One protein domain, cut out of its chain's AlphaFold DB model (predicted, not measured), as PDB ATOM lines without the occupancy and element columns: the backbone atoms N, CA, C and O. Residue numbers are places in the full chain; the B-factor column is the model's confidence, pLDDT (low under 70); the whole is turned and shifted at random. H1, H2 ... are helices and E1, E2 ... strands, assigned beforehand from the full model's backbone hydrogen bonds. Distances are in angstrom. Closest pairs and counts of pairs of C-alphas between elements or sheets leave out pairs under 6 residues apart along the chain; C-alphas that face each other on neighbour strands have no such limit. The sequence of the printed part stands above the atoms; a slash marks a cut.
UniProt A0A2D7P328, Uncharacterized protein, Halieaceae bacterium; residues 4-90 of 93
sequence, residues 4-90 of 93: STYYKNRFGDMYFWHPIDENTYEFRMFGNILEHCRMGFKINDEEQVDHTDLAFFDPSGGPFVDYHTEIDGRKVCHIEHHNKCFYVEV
ATOM      1  N   SER A   4     156.731 150.224  92.538       96.25
ATOM      2  CA  SER A   4     157.867 151.151  92.380       96.25
ATOM      3  C   SER A   4     158.169 152.038  93.603       96.25
ATOM      4  O   SER A   4     158.993 152.947  93.534       96.25
ATOM      5  N   THR A   5     157.524 151.769  94.739       97.38
ATOM      6  CA  THR A   5     157.745 152.442  96.016       97.38
ATOM      7  C   THR A   5     158.642 151.566  96.874       97.38
ATOM      8  O   THR A   5     158.392 150.370  97.008       97.38
ATOM      9  N   TYR A   6     159.673 152.163  97.466       96.00
ATOM     10  CA  TYR A   6     160.578 151.454  98.360       96.00
ATOM     11  C   TYR A   6     160.033 151.437  99.786       96.00
ATOM     12  O   TYR A   6     159.732 152.480 100.369       96.00
ATOM     13  N   TYR A   7     159.969 150.242 100.352       95.31
ATOM     14  CA  TYR A   7     159.579 149.975 101.728       95.31
ATOM     15  C   TYR A   7     160.776 149.437 102.503       95.31
ATOM     16  O   TYR A   7     161.730 148.934 101.913       95.31
ATOM     17  N   LYS A   8     160.708 149.520 103.832       94.25
ATOM     18  CA  LYS A   8     161.672 148.881 104.728       94.25
ATOM     19  C   LYS A   8     160.997 147.741 105.469       94.25
ATOM     20  O   LYS A   8     159.916 147.931 106.027       94.25
ATOM     21  N   ASN A   9     161.640 146.580 105.482       92.38
ATOM     22  CA  ASN A   9     161.230 145.462 106.320       92.38
ATOM     23  C   ASN A   9     161.553 145.763 107.803       92.38
ATOM     24  O   ASN A   9     162.136 146.798 108.145       92.38
ATOM     25  N   ARG A  10     161.217 144.836 108.707       92.88
ATOM     26  CA  ARG A  10     161.488 144.970 110.152       92.88
ATOM     27  C   ARG A  10     162.974 145.151 110.495       92.88
ATOM     28  O   ARG A  10     163.281 145.719 111.540       92.88
ATOM     29  N   PHE A  11     163.881 144.658 109.658       90.38
ATOM     30  CA  PHE A  11     165.330 144.747 109.856       90.38
ATOM     31  C   PHE A  11     165.960 145.974 109.182       90.38
ATOM     32  O   PHE A  11     167.144 146.239 109.369       90.38
ATOM     33  N   GLY A  12     165.158 146.781 108.481       90.56
ATOM     34  CA  GLY A  12     165.604 147.984 107.787       90.56
ATOM     35  C   GLY A  12     166.030 147.751 106.337       90.56
ATOM     36  O   GLY A  12     166.392 148.722 105.669       90.56
ATOM     37  N   ASP A  13     165.943 146.517 105.841       89.88
ATOM     38  CA  ASP A  13     166.262 146.182 104.458       89.88
ATOM     39  C   ASP A  13     165.169 146.664 103.517       89.88
ATOM     40  O   ASP A  13     163.973 146.634 103.824       89.88
ATOM     41  N   MET A  14     165.603 147.128 102.354       93.50
ATOM     42  CA  MET A  14     164.723 147.748 101.380       93.50
ATOM     43  C   MET A  14     164.102 146.689 100.472       93.50
ATOM     44  O   MET A  14     164.794 145.783 100.006       93.50
ATOM     45  N   TYR A  15     162.823 146.848 100.158       93.88
ATOM     46  CA  TYR A  15     162.142 146.064  99.133       93.88
ATOM     47  C   TYR A  15     161.150 146.923  98.352       93.88
ATOM     48  O   TYR A  15     160.743 147.995  98.807       93.88
ATOM     49  N   PHE A  16     160.766 146.464  97.168       96.12
ATOM     50  CA  PHE A  16     159.738 147.087  96.346       96.12
ATOM     51  C   PHE A  16     159.108 146.065  95.397       96.12
ATOM     52  O   PHE A  16     159.680 145.014  95.115       96.12
ATOM     53  N   TRP A  17     157.931 146.409  94.886       97.50
ATOM     54  CA  TRP A  17     157.259 145.663  93.825       97.50
ATOM     55  C   TRP A  17     157.632 146.267  92.477       97.50
ATOM     56  O   TRP A  17     157.294 147.424  92.205       97.50
ATOM     57  N   HIS A  18     158.365 145.515  91.663       97.62
ATOM     58  CA  HIS A  18     158.765 145.922  90.323       97.62
ATOM     59  C   HIS A  18     157.696 145.473  89.317       97.62
ATOM     60  O   HIS A  18     157.486 144.269  89.187       97.62
ATOM     61  N   PRO A  19     157.005 146.393  88.623       97.44
ATOM     62  CA  PRO A  19     156.060 146.002  87.583       97.44
ATOM     63  C   PRO A  19     156.825 145.387  86.409       97.44
ATOM     64  O   PRO A  19     157.768 146.002  85.903       97.44
ATOM     65  N   ILE A  20     156.425 144.186  85.996       96.81
ATOM     66  CA  ILE A  20     156.995 143.500  84.827       96.81
ATOM     67  C   ILE A  20     155.976 143.336  83.693       96.81
ATOM     68  O   ILE A  20     156.383 143.223  82.540       96.81
ATOM     69  N   ASP A  21     154.683 143.397  84.018       96.31
ATOM     70  CA  ASP A  21     153.564 143.471  83.074       96.31
ATOM     71  C   ASP A  21     152.403 144.284  83.693       96.31
ATOM     72  O   ASP A  21     152.518 144.779  84.818       96.31
ATOM     73  N   GLU A  22     151.284 144.439  82.980       95.69
ATOM     74  CA  GLU A  22     150.092 145.190  83.407       95.69
ATOM     75  C   GLU A  22     149.516 144.702  84.745       95.69
ATOM     76  O   GLU A  22     149.031 145.496  85.556       95.69
ATOM     77  N   ASN A  23     149.550 143.395  84.986       97.69
ATOM     78  CA  ASN A  23     148.995 142.765  86.178       97.69
ATOM     79  C   ASN A  23     150.014 141.932  86.958       97.69
ATOM     80  O   ASN A  23     149.619 141.275  87.915       97.69
ATOM     81  N   THR A  24     151.296 141.994  86.600       98.06
ATOM     82  CA  THR A  24     152.324 141.130  87.186       98.06
ATOM     83  C   THR A  24     153.455 141.948  87.785       98.06
ATOM     84  O   THR A  24     154.017 142.851  87.154       98.06
ATOM     85  N   TYR A  25     153.825 141.598  89.016       98.31
ATOM     86  CA  TYR A  25     154.882 142.256  89.770       98.31
ATOM     87  C   TYR A  25     155.917 141.251  90.260       98.31
ATOM     88  O   TYR A  25     155.581 140.211  90.816       98.31
ATOM     89  N   GLU A  26     157.188 141.614  90.134       97.31
ATOM     90  CA  GLU A  26     158.303 140.926  90.775       97.31
ATOM     91  C   GLU A  26     158.563 141.546  92.158       97.31
ATOM     92  O   GLU A  26     158.705 142.768  92.299       97.31
ATOM     93  N   PHE A  27     158.665 140.713  93.193       95.88
ATOM     94  CA  PHE A  27     159.115 141.149  94.511       95.88
ATOM     95  C   PHE A  27     160.639 141.276  94.526       95.88
ATOM     96  O   PHE A  27     161.363 140.279  94.476       95.88
ATOM     97  N   ARG A  28     161.145 142.506  94.648       93.12
ATOM     98  CA  ARG A  28     162.584 142.769  94.734       93.12
ATOM     99  C   ARG A  28     162.969 143.251  96.115       93.12
ATOM    100  O   ARG A  28     162.407 144.214  96.628       93.12
ATOM    101  N   MET A  29     163.997 142.633  96.680       86.56
ATOM    102  CA  MET A  29     164.576 143.007  97.966       86.56
ATOM    103  C   MET A  29     166.094 143.133  97.833       86.56
ATOM    104  O   MET A  29     166.724 142.385  97.090       86.56
ATOM    105  N   PHE A  30     166.682 144.100  98.535       81.06
ATOM    106  CA  PHE A  30     168.134 144.263  98.589       81.06
ATOM    107  C   PHE A  30     168.707 143.405  99.722       81.06
ATOM    108  O   PHE A  30     168.201 143.443 100.839       81.06
ATOM    109  N   GLY A  31     169.779 142.660  99.436       71.06
ATOM    110  CA  GLY A  31     170.432 141.749 100.385       71.06
ATOM    111  C   GLY A  31     170.083 140.272 100.161       71.06
ATOM    112  O   GLY A  31     169.341 139.926  99.247       71.06
ATOM    113  N   ASN A  32     170.615 139.386 101.009       66.56
ATOM    114  CA  ASN A  32     170.476 137.922 100.882       66.56
ATOM    115  C   ASN A  32     169.239 137.355 101.608       66.56
ATOM    116  O   ASN A  32     169.211 136.211 102.043       66.56
ATOM    117  N   ILE A  33     168.196 138.158 101.791       64.12
ATOM    118  CA  ILE A  33     167.083 137.830 102.700       64.12
ATOM    119  C   ILE A  33     166.136 136.778 102.121       64.12
ATOM    120  O   ILE A  33     165.500 136.034 102.872       64.12
ATOM    121  N   LEU A  34     166.089 136.664 100.792       65.81
ATOM    122  CA  LEU A  34     165.321 135.622 100.112       65.81
ATOM    123  C   LEU A  34     165.862 134.210 100.409       65.81
ATOM    124  O   LEU A  34     165.117 133.245 100.278       65.81
ATOM    125  N   GLU A  35     167.103 134.075 100.897       73.12
ATOM    126  CA  GLU A  35     167.667 132.788 101.346       73.12
ATOM    127  C   GLU A  35     166.977 132.243 102.609       73.12
ATOM    128  O   GLU A  35     167.033 131.045 102.889       73.12
ATOM    129  N   HIS A  36     166.291 133.107 103.360       78.81
ATOM    130  CA  HIS A  36     165.538 132.758 104.564       78.81
ATOM    131  C   HIS A  36     164.043 133.073 104.407       78.81
ATOM    132  O   HIS A  36     163.394 133.533 105.349       78.81
ATOM    133  N   CYS A  37     163.501 132.858 103.208       89.56
ATOM    134  CA  CYS A  37     162.080 133.028 102.930       89.56
ATOM    135  C   CYS A  37     161.286 131.777 103.316       89.56
ATOM    136  O   CYS A  37     161.658 130.655 102.972       89.56
ATOM    137  N   ARG A  38     160.153 131.972 103.995       93.00
ATOM    138  CA  ARG A  38     159.151 130.914 104.168       93.00
ATOM    139  C   ARG A  38     158.232 130.911 102.956       93.00
ATOM    140  O   ARG A  38     157.856 131.975 102.474       93.00
ATOM    141  N   MET A  39     157.866 129.725 102.491       93.38
ATOM    142  CA  MET A  39     156.880 129.533 101.431       93.38
ATOM    143  C   MET A  39     155.776 128.630 101.960       93.38
ATOM    144  O   MET A  39     156.059 127.619 102.607       93.38
ATOM    145  N   GLY A  40     154.532 129.015 101.706       94.38
ATOM    146  CA  GLY A  40     153.381 128.145 101.872       94.38
ATOM    147  C   GLY A  40     152.959 127.617 100.518       94.38
ATOM    148  O   GLY A  40     152.701 128.407  99.614       94.38
ATOM    149  N   PHE A  41     152.861 126.302 100.385       92.62
ATOM    150  CA  PHE A  41     152.339 125.650  99.188       92.62
ATOM    151  C   PHE A  41     150.846 125.385  99.367       92.62
ATOM    152  O   PHE A  41     150.387 125.141 100.485       92.62
ATOM    153  N   LYS A  42     150.063 125.454  98.285       89.38
ATOM    154  CA  LYS A  42     148.635 125.097  98.348       89.38
ATOM    155  C   LYS A  42     148.429 123.595  98.511       89.38
ATOM    156  O   LYS A  42     147.492 123.166  99.182       89.38
ATOM    157  N   ILE A  43     149.306 122.809  97.893       85.62
ATOM    158  CA  ILE A  43     149.329 121.354  97.997       85.62
ATOM    159  C   ILE A  43     150.364 120.982  99.060       85.62
ATOM    160  O   ILE A  43     151.521 121.377  98.972       85.62
ATOM    161  N   ASN A  44     149.935 120.229 100.074       67.31
ATOM    162  CA  ASN A  44     150.775 119.789 101.196       67.31
ATOM    163  C   ASN A  44     151.320 118.365 100.986       67.31
ATOM    164  O   ASN A  44     151.378 117.582 101.932       67.31
ATOM    165  N   ASP A  45     151.658 118.015  99.745       75.81
ATOM    166  CA  ASP A  45     152.257 116.727  99.396       75.81
ATOM    167  C   ASP A  45     153.753 116.936  99.128       75.81
ATOM    168  O   ASP A  45     154.129 117.653  98.199       75.81
ATOM    169  N   GLU A  46     154.607 116.347  99.970       67.69
ATOM    170  CA  GLU A  46     156.067 116.499  99.904       67.69
ATOM    171  C   GLU A  46     156.655 115.998  98.572       67.69
ATOM    172  O   GLU A  46     157.738 116.437  98.180       67.69
ATOM    173  N   GLU A  47     155.945 115.127  97.845       75.38
ATOM    174  CA  GLU A  47     156.371 114.631  96.531       75.38
ATOM    175  C   GLU A  47     155.951 115.551  95.367       75.38
ATOM    176  O   GLU A  47     156.475 115.415  94.259       75.38
ATOM    177  N   GLN A  48     155.024 116.490  95.596       74.88
ATOM    178  CA  GLN A  48     154.404 117.327  94.557       74.88
ATOM    179  C   GLN A  48     154.310 118.791  94.992       74.88
ATOM    180  O   GLN A  48     153.236 119.390  95.079       74.88
ATOM    181  N   VAL A  49     155.472 119.378  95.257       84.25
ATOM    182  CA  VAL A  49     155.594 120.805  95.540       84.25
ATOM    183  C   VAL A  49     155.466 121.599  94.237       84.25
ATOM    184  O   VAL A  49     156.331 121.521  93.365       84.25
ATOM    185  N   ASP A  50     154.401 122.391  94.119       90.25
ATOM    186  CA  ASP A  50     154.197 123.309  92.999       90.25
ATOM    187  C   ASP A  50     154.699 124.715  93.354       90.25
ATOM    188  O   ASP A  50     154.091 125.440  94.140       90.25
ATOM    189  N   HIS A  51     155.832 125.103  92.770       92.00
ATOM    190  CA  HIS A  51     156.396 126.444  92.934       92.00
ATOM    191  C   HIS A  51     155.726 127.508  92.061       92.00
ATOM    192  O   HIS A  51     156.007 128.692  92.239       92.00
ATOM    193  N   THR A  52     154.874 127.099  91.125       94.38
ATOM    194  CA  THR A  52     154.113 128.008  90.270       94.38
ATOM    195  C   THR A  52     152.793 128.414  90.906       94.38
ATOM    196  O   THR A  52     152.260 129.430  90.511       94.38
ATOM    197  N   ASP A  53     152.292 127.715  91.932       94.25
ATOM    198  CA  ASP A  53     151.043 128.094  92.609       94.25
ATOM    199  C   ASP A  53     151.152 128.037  94.144       94.25
ATOM    200  O   ASP A  53     150.697 127.113  94.831       94.25
ATOM    201  N   LEU A  54     151.780 129.069  94.705       96.25
ATOM    202  CA  LEU A  54     151.987 129.222  96.139       96.25
ATOM    203  C   LEU A  54     150.740 129.770  96.848       96.25
ATOM    204  O   LEU A  54     149.934 130.526  96.298       96.25
ATOM    205  N   ALA A  55     150.604 129.413  98.124       96.50
ATOM    206  CA  ALA A  55     149.620 129.977  99.042       96.50
ATOM    207  C   ALA A  55     150.093 131.321  99.627       96.50
ATOM    208  O   ALA A  55     149.290 132.237  99.790       96.50
ATOM    209  N   PHE A  56     151.382 131.427  99.961       97.69
ATOM    210  CA  PHE A  56     152.002 132.649 100.477       97.69
ATOM    211  C   PHE A  56     153.530 132.587 100.379       97.69
ATOM    212  O   PHE A  56     154.119 131.504 100.281       97.69
ATOM    213  N   PHE A  57     154.181 133.740 100.524       96.62
ATOM    214  CA  PHE A  57     155.594 133.818 100.881       96.62
ATOM    215  C   PHE A  57     155.826 134.867 101.974       96.62
ATOM    216  O   PHE A  57     155.073 135.826 102.123       96.62
ATOM    217  N   ASP A  58     156.860 134.659 102.781       95.62
ATOM    218  CA  ASP A  58     157.222 135.558 103.875       95.62
ATOM    219  C   ASP A  58     158.748 135.638 103.999       95.62
ATOM    220  O   ASP A  58     159.373 134.752 104.604       95.62
ATOM    221  N   PRO A  59     159.371 136.667 103.395       92.56
ATOM    222  CA  PRO A  59     160.793 136.931 103.526       92.56
ATOM    223  C   PRO A  59     161.141 137.270 104.974       92.56
ATOM    224  O   PRO A  59     160.329 137.810 105.727       92.56
ATOM    225  N   SER A  60     162.382 137.011 105.383       88.38
ATOM    226  CA  SER A  60     162.810 137.365 106.737       88.38
ATOM    227  C   SER A  60     162.662 138.872 106.987       88.38
ATOM    228  O   SER A  60     163.177 139.708 106.249       88.38
ATOM    229  N   GLY A  61     161.925 139.234 108.038       89.88
ATOM    230  CA  GLY A  61     161.610 140.635 108.343       89.88
ATOM    231  C   GLY A  61     160.385 141.185 107.607       89.88
ATOM    232  O   GLY A  61     159.996 142.322 107.885       89.88
ATOM    233  N   GLY A  62     159.749 140.378 106.760       91.25
ATOM    234  CA  GLY A  62     158.541 140.698 106.017       91.25
ATOM    235  C   GLY A  62     158.794 141.433 104.694       91.25
ATOM    236  O   GLY A  62     159.942 141.729 104.347       91.25
ATOM    237  N   PRO A  63     157.712 141.761 103.971       94.06
ATOM    238  CA  PRO A  63     156.317 141.575 104.378       94.06
ATOM    239  C   PRO A  63     155.838 140.129 104.188       94.06
ATOM    240  O   PRO A  63     156.304 139.439 103.292       94.06
ATOM    241  N   PHE A  64     154.861 139.709 104.993       96.69
ATOM    242  CA  PHE A  64     154.066 138.521 104.681       96.69
ATOM    243  C   PHE A  64     153.178 138.834 103.471       96.69
ATOM    244  O   PHE A  64     152.521 139.880 103.469       96.69
ATOM    245  N   VAL A  65     153.175 137.962 102.464       98.06
ATOM    246  CA  VAL A  65     152.422 138.140 101.216       98.06
ATOM    247  C   VAL A  65     151.585 136.907 100.914       98.06
ATOM    248  O   VAL A  65     152.108 135.800 100.809       98.06
ATOM    249  N   ASP A  66     150.292 137.125 100.716       98.06
ATOM    250  CA  ASP A  66     149.269 136.131 100.388       98.06
ATOM    251  C   ASP A  66     148.179 136.745  99.483       98.06
ATOM    252  O   ASP A  66     148.297 137.880  99.021       98.06
ATOM    253  N   TYR A  67     147.074 136.025  99.283       97.38
ATOM    254  CA  TYR A  67     145.918 136.457  98.483       97.38
ATOM    255  C   TYR A  67     145.107 137.618  99.095       97.38
ATOM    256  O   TYR A  67     144.238 138.187  98.440       97.38
ATOM    257  N   HIS A  68     145.367 138.001 100.348       96.88
ATOM    258  CA  HIS A  68     144.790 139.209 100.951       96.88
ATOM    259  C   HIS A  68     145.662 140.445 100.731       96.88
ATOM    260  O   HIS A  68     145.261 141.564 101.064       96.88
ATOM    261  N   THR A  69     146.856 140.259 100.173       97.62
ATOM    262  CA  THR A  69     147.760 141.351  99.861       97.62
ATOM    263  C   THR A  69     147.259 142.137  98.657       97.62
ATOM    264  O   THR A  69     146.851 141.580  97.644       97.62
ATOM    265  N   GLU A  70     147.330 143.462  98.763       97.75
ATOM    266  CA  GLU A  70     146.954 144.383  97.695       97.75
ATOM    267  C   GLU A  70     148.188 145.125  97.167       97.75
ATOM    268  O   GLU A  70     148.983 145.668  97.951       97.75
ATOM    269  N   ILE A  71     148.330 145.205  95.845       97.94
ATOM    270  CA  ILE A  71     149.353 145.990  95.146       97.94
ATOM    271  C   ILE A  71     148.643 146.917  94.158       97.94
ATOM    272  O   ILE A  71     147.779 146.509  93.397       97.94
ATOM    273  N   ASP A  72     148.963 148.205  94.228       97.25
ATOM    274  CA  ASP A  72     148.364 149.286  93.444       97.25
ATOM    275  C   ASP A  72     146.847 149.470  93.545       97.25
ATOM    276  O   ASP A  72     146.315 150.352  92.878       97.25
ATOM    277  N   GLY A  73     146.170 148.811  94.485       96.81
ATOM    278  CA  GLY A  73     144.705 148.821  94.573       96.81
ATOM    279  C   GLY A  73     144.060 147.517  94.109       96.81
ATOM    280  O   GLY A  73     142.840 147.424  94.114       96.81
ATOM    281  N   ARG A  74     144.867 146.537  93.685       97.75
ATOM    282  CA  ARG A  74     144.445 145.266  93.090       97.75
ATOM    283  C   ARG A  74     144.901 144.112  93.978       97.75
ATOM    284  O   ARG A  74     145.994 144.175  94.554       97.75
ATOM    285  N   LYS A  75     144.079 143.077  94.122       98.12
ATOM    286  CA  LYS A  75     144.386 141.935  94.996       98.12
ATOM    287  C   LYS A  75     145.293 140.941  94.299       98.12
ATOM    288  O   LYS A  75     145.116 140.684  93.115       98.12
ATOM    289  N   VAL A  76     146.215 140.351  95.052       98.38
ATOM    290  CA  VAL A  76     147.010 139.212  94.588       98.38
ATOM    291  C   VAL A  76     146.094 138.015  94.328       98.38
ATOM    292  O   VAL A  76     145.367 137.580  95.219       98.38
ATOM    293  N   CYS A  77     146.153 137.472  93.114       97.88
ATOM    294  CA  CYS A  77     145.363 136.317  92.681       97.88
ATOM    295  C   CYS A  77     146.217 135.124  92.235       97.88
ATOM    296  O   CYS A  77     145.672 134.056  91.961       97.88
ATOM    297  N   HIS A  78     147.539 135.285  92.176       98.06
ATOM    298  CA  HIS A  78     148.483 134.210  91.892       98.06
ATOM    299  C   HIS A  78     149.855 134.551  92.472       98.06
ATOM    300  O   HIS A  78     150.236 135.723  92.510       98.06
ATOM    301  N   ILE A  79     150.583 133.539  92.945       98.38
ATOM    302  CA  ILE A  79     151.913 133.688  93.538       98.38
ATOM    303  C   ILE A  79     152.784 132.550  93.029       98.38
ATOM    304  O   ILE A  79     152.462 131.384  93.245       98.38
ATOM    305  N   GLU A  80     153.932 132.887  92.461       96.88
ATOM    306  CA  GLU A  80     154.900 131.909  91.983       96.88
ATOM    307  C   GLU A  80     156.324 132.255  92.429       96.88
ATOM    308  O   GLU A  80     156.656 133.402  92.751       96.88
ATOM    309  N   HIS A  81     157.183 131.241  92.447       94.56
ATOM    310  CA  HIS A  81     158.596 131.371  92.763       94.56
ATOM    311  C   HIS A  81     159.449 130.609  91.755       94.56
ATOM    312  O   HIS A  81     159.451 129.379  91.707       94.56
ATOM    313  N   HIS A  82     160.262 131.335  90.998       91.19
ATOM    314  CA  HIS A  82     161.223 130.734  90.083       91.19
ATOM    315  C   HIS A  82     162.466 131.618  89.959       91.19
ATOM    316  O   HIS A  82     162.422 132.832  90.145       91.19
ATOM    317  N   ASN A  83     163.621 131.003  89.687       86.06
ATOM    318  CA  ASN A  83     164.912 131.700  89.579       86.06
ATOM    319  C   ASN A  83     165.272 132.585  90.794       86.06
ATOM    320  O   ASN A  83     165.970 133.584  90.637       86.06
ATOM    321  N   LYS A  84     164.850 132.187  92.006       84.56
ATOM    322  CA  LYS A  84     165.037 132.923  93.276       84.56
ATOM    323  C   LYS A  84     164.263 134.245  93.381       84.56
ATOM    324  O   LYS A  84     164.530 135.023  94.294       84.56
ATOM    325  N   CYS A  85     163.321 134.494  92.476       89.88
ATOM    326  CA  CYS A  85     162.423 135.639  92.528       89.88
ATOM    327  C   CYS A  85     161.001 135.165  92.828       89.88
ATOM    328  O   CYS A  85     160.601 134.075  92.417       89.88
ATOM    329  N   PHE A  86     160.251 136.004  93.537       95.81
ATOM    330  CA  PHE A  86     158.811 135.837  93.691       95.81
ATOM    331  C   PHE A  86     158.099 136.758  92.717       95.81
ATOM    332  O   PHE A  86     158.464 137.932  92.595       95.81
ATOM    333  N   TYR A  87     157.065 136.230  92.083       97.62
ATOM    334  CA  TYR A  87     156.182 136.986  91.218       97.62
ATOM    335  C   TYR A  87     154.759 136.835  91.715       97.62
ATOM    336  O   TYR A  87     154.384 135.810  92.292       97.62
ATOM    337  N   VAL A  88     153.985 137.890  91.524       98.25
ATOM    338  CA  VAL A  88     152.568 137.900  91.850       98.25
ATOM    339  C   VAL A  88     151.789 138.481  90.692       98.25
ATOM    340  O   VAL A  88     152.191 139.499  90.121       98.25
ATOM    341  N   GLU A  89     150.661 137.858  90.388       98.38
ATOM    342  CA  GLU A  89     149.643 138.457  89.535       98.38
ATOM    343  C   GLU A  89     148.561 139.081  90.407       98.38
ATOM    344  O   GLU A  89     148.252 138.580  91.497       98.38
ATOM    345  N   VAL A  90     147.975 140.170  89.923       98.44
ATOM    346  CA  VAL A  90     146.853 140.838  90.571       98.44
ATOM    347  C   VAL A  90     145.635 140.915  89.663       98.44
ATOM    348  O   VAL A  90     145.742 140.953  88.437       98.44
TER     349      VAL A  90
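What this domain is: This is residues 4 to 90 of the 93 residues of an uncharacterized protein of Halieaceae bacterium (UniProt A0A2D7P328). A strongly twisted sheet of four strands, E1 E2 E6 E5, forms one layer of a small sandwich, and the hairpin E3 and E4 lies crosswise over part of one face. The sheets are only partly face to face, and the loop of residues 42 to 53 makes one end of the longest axis. The printed part has 87 residues, ordered E1 E2 H1 E3 E4 E5 E6; both sheets are antiparallel, and the class is mostly strand, though only 40 residues are in named elements. It is compact, with a radius of gyration of the C-alphas of 12.5 A and spans of 37 by 28 by 22 A.

Where its parts are: E1, residues 14 to 19, begins at C-alpha 14 (164.723, 147.748, 101.380) and is 16.4 A long. E2 is residues 24 to 29, 16.4 A; H1, 33 to 36, 5.6 A; E3, 38 to 41, 9.9 A; E4, 54 to 58, 11.3 A. E5, residues 74 to 82, is 22.4 A long and bends by 60 degrees at residue 77. E6, residues 85 to 90, 16.5 A, ends at C-alpha 90 (146.853, 140.838, 90.571).

How they stand to each other: Within hydrogen-bond range are N 16 and O 28 of the hairpin E1 and E2, 2.8 A, N 25 and O 88 of E2 and E6, 2.9 A, and N 87 and O 80 of the hairpin E5 and E6, 2.9 A. In E3 and E4, N 40 and O 56 are 2.9 A apart. The closest C-alphas of E4 and E5 are Leu 54 and Ile 79, 5.2 A. H1 is not on the four-stranded sheet and is too short for an O i to N i+4 pair.

The domain as a whole: The C-alphas farthest apart, Thr 5 and Glu 47, are 37.8 A apart. The printed part has no cut. The links E3 to E4 and E4 to E5 are long. Residues 32 to 34, 44 and 46 have pLDDT under 70.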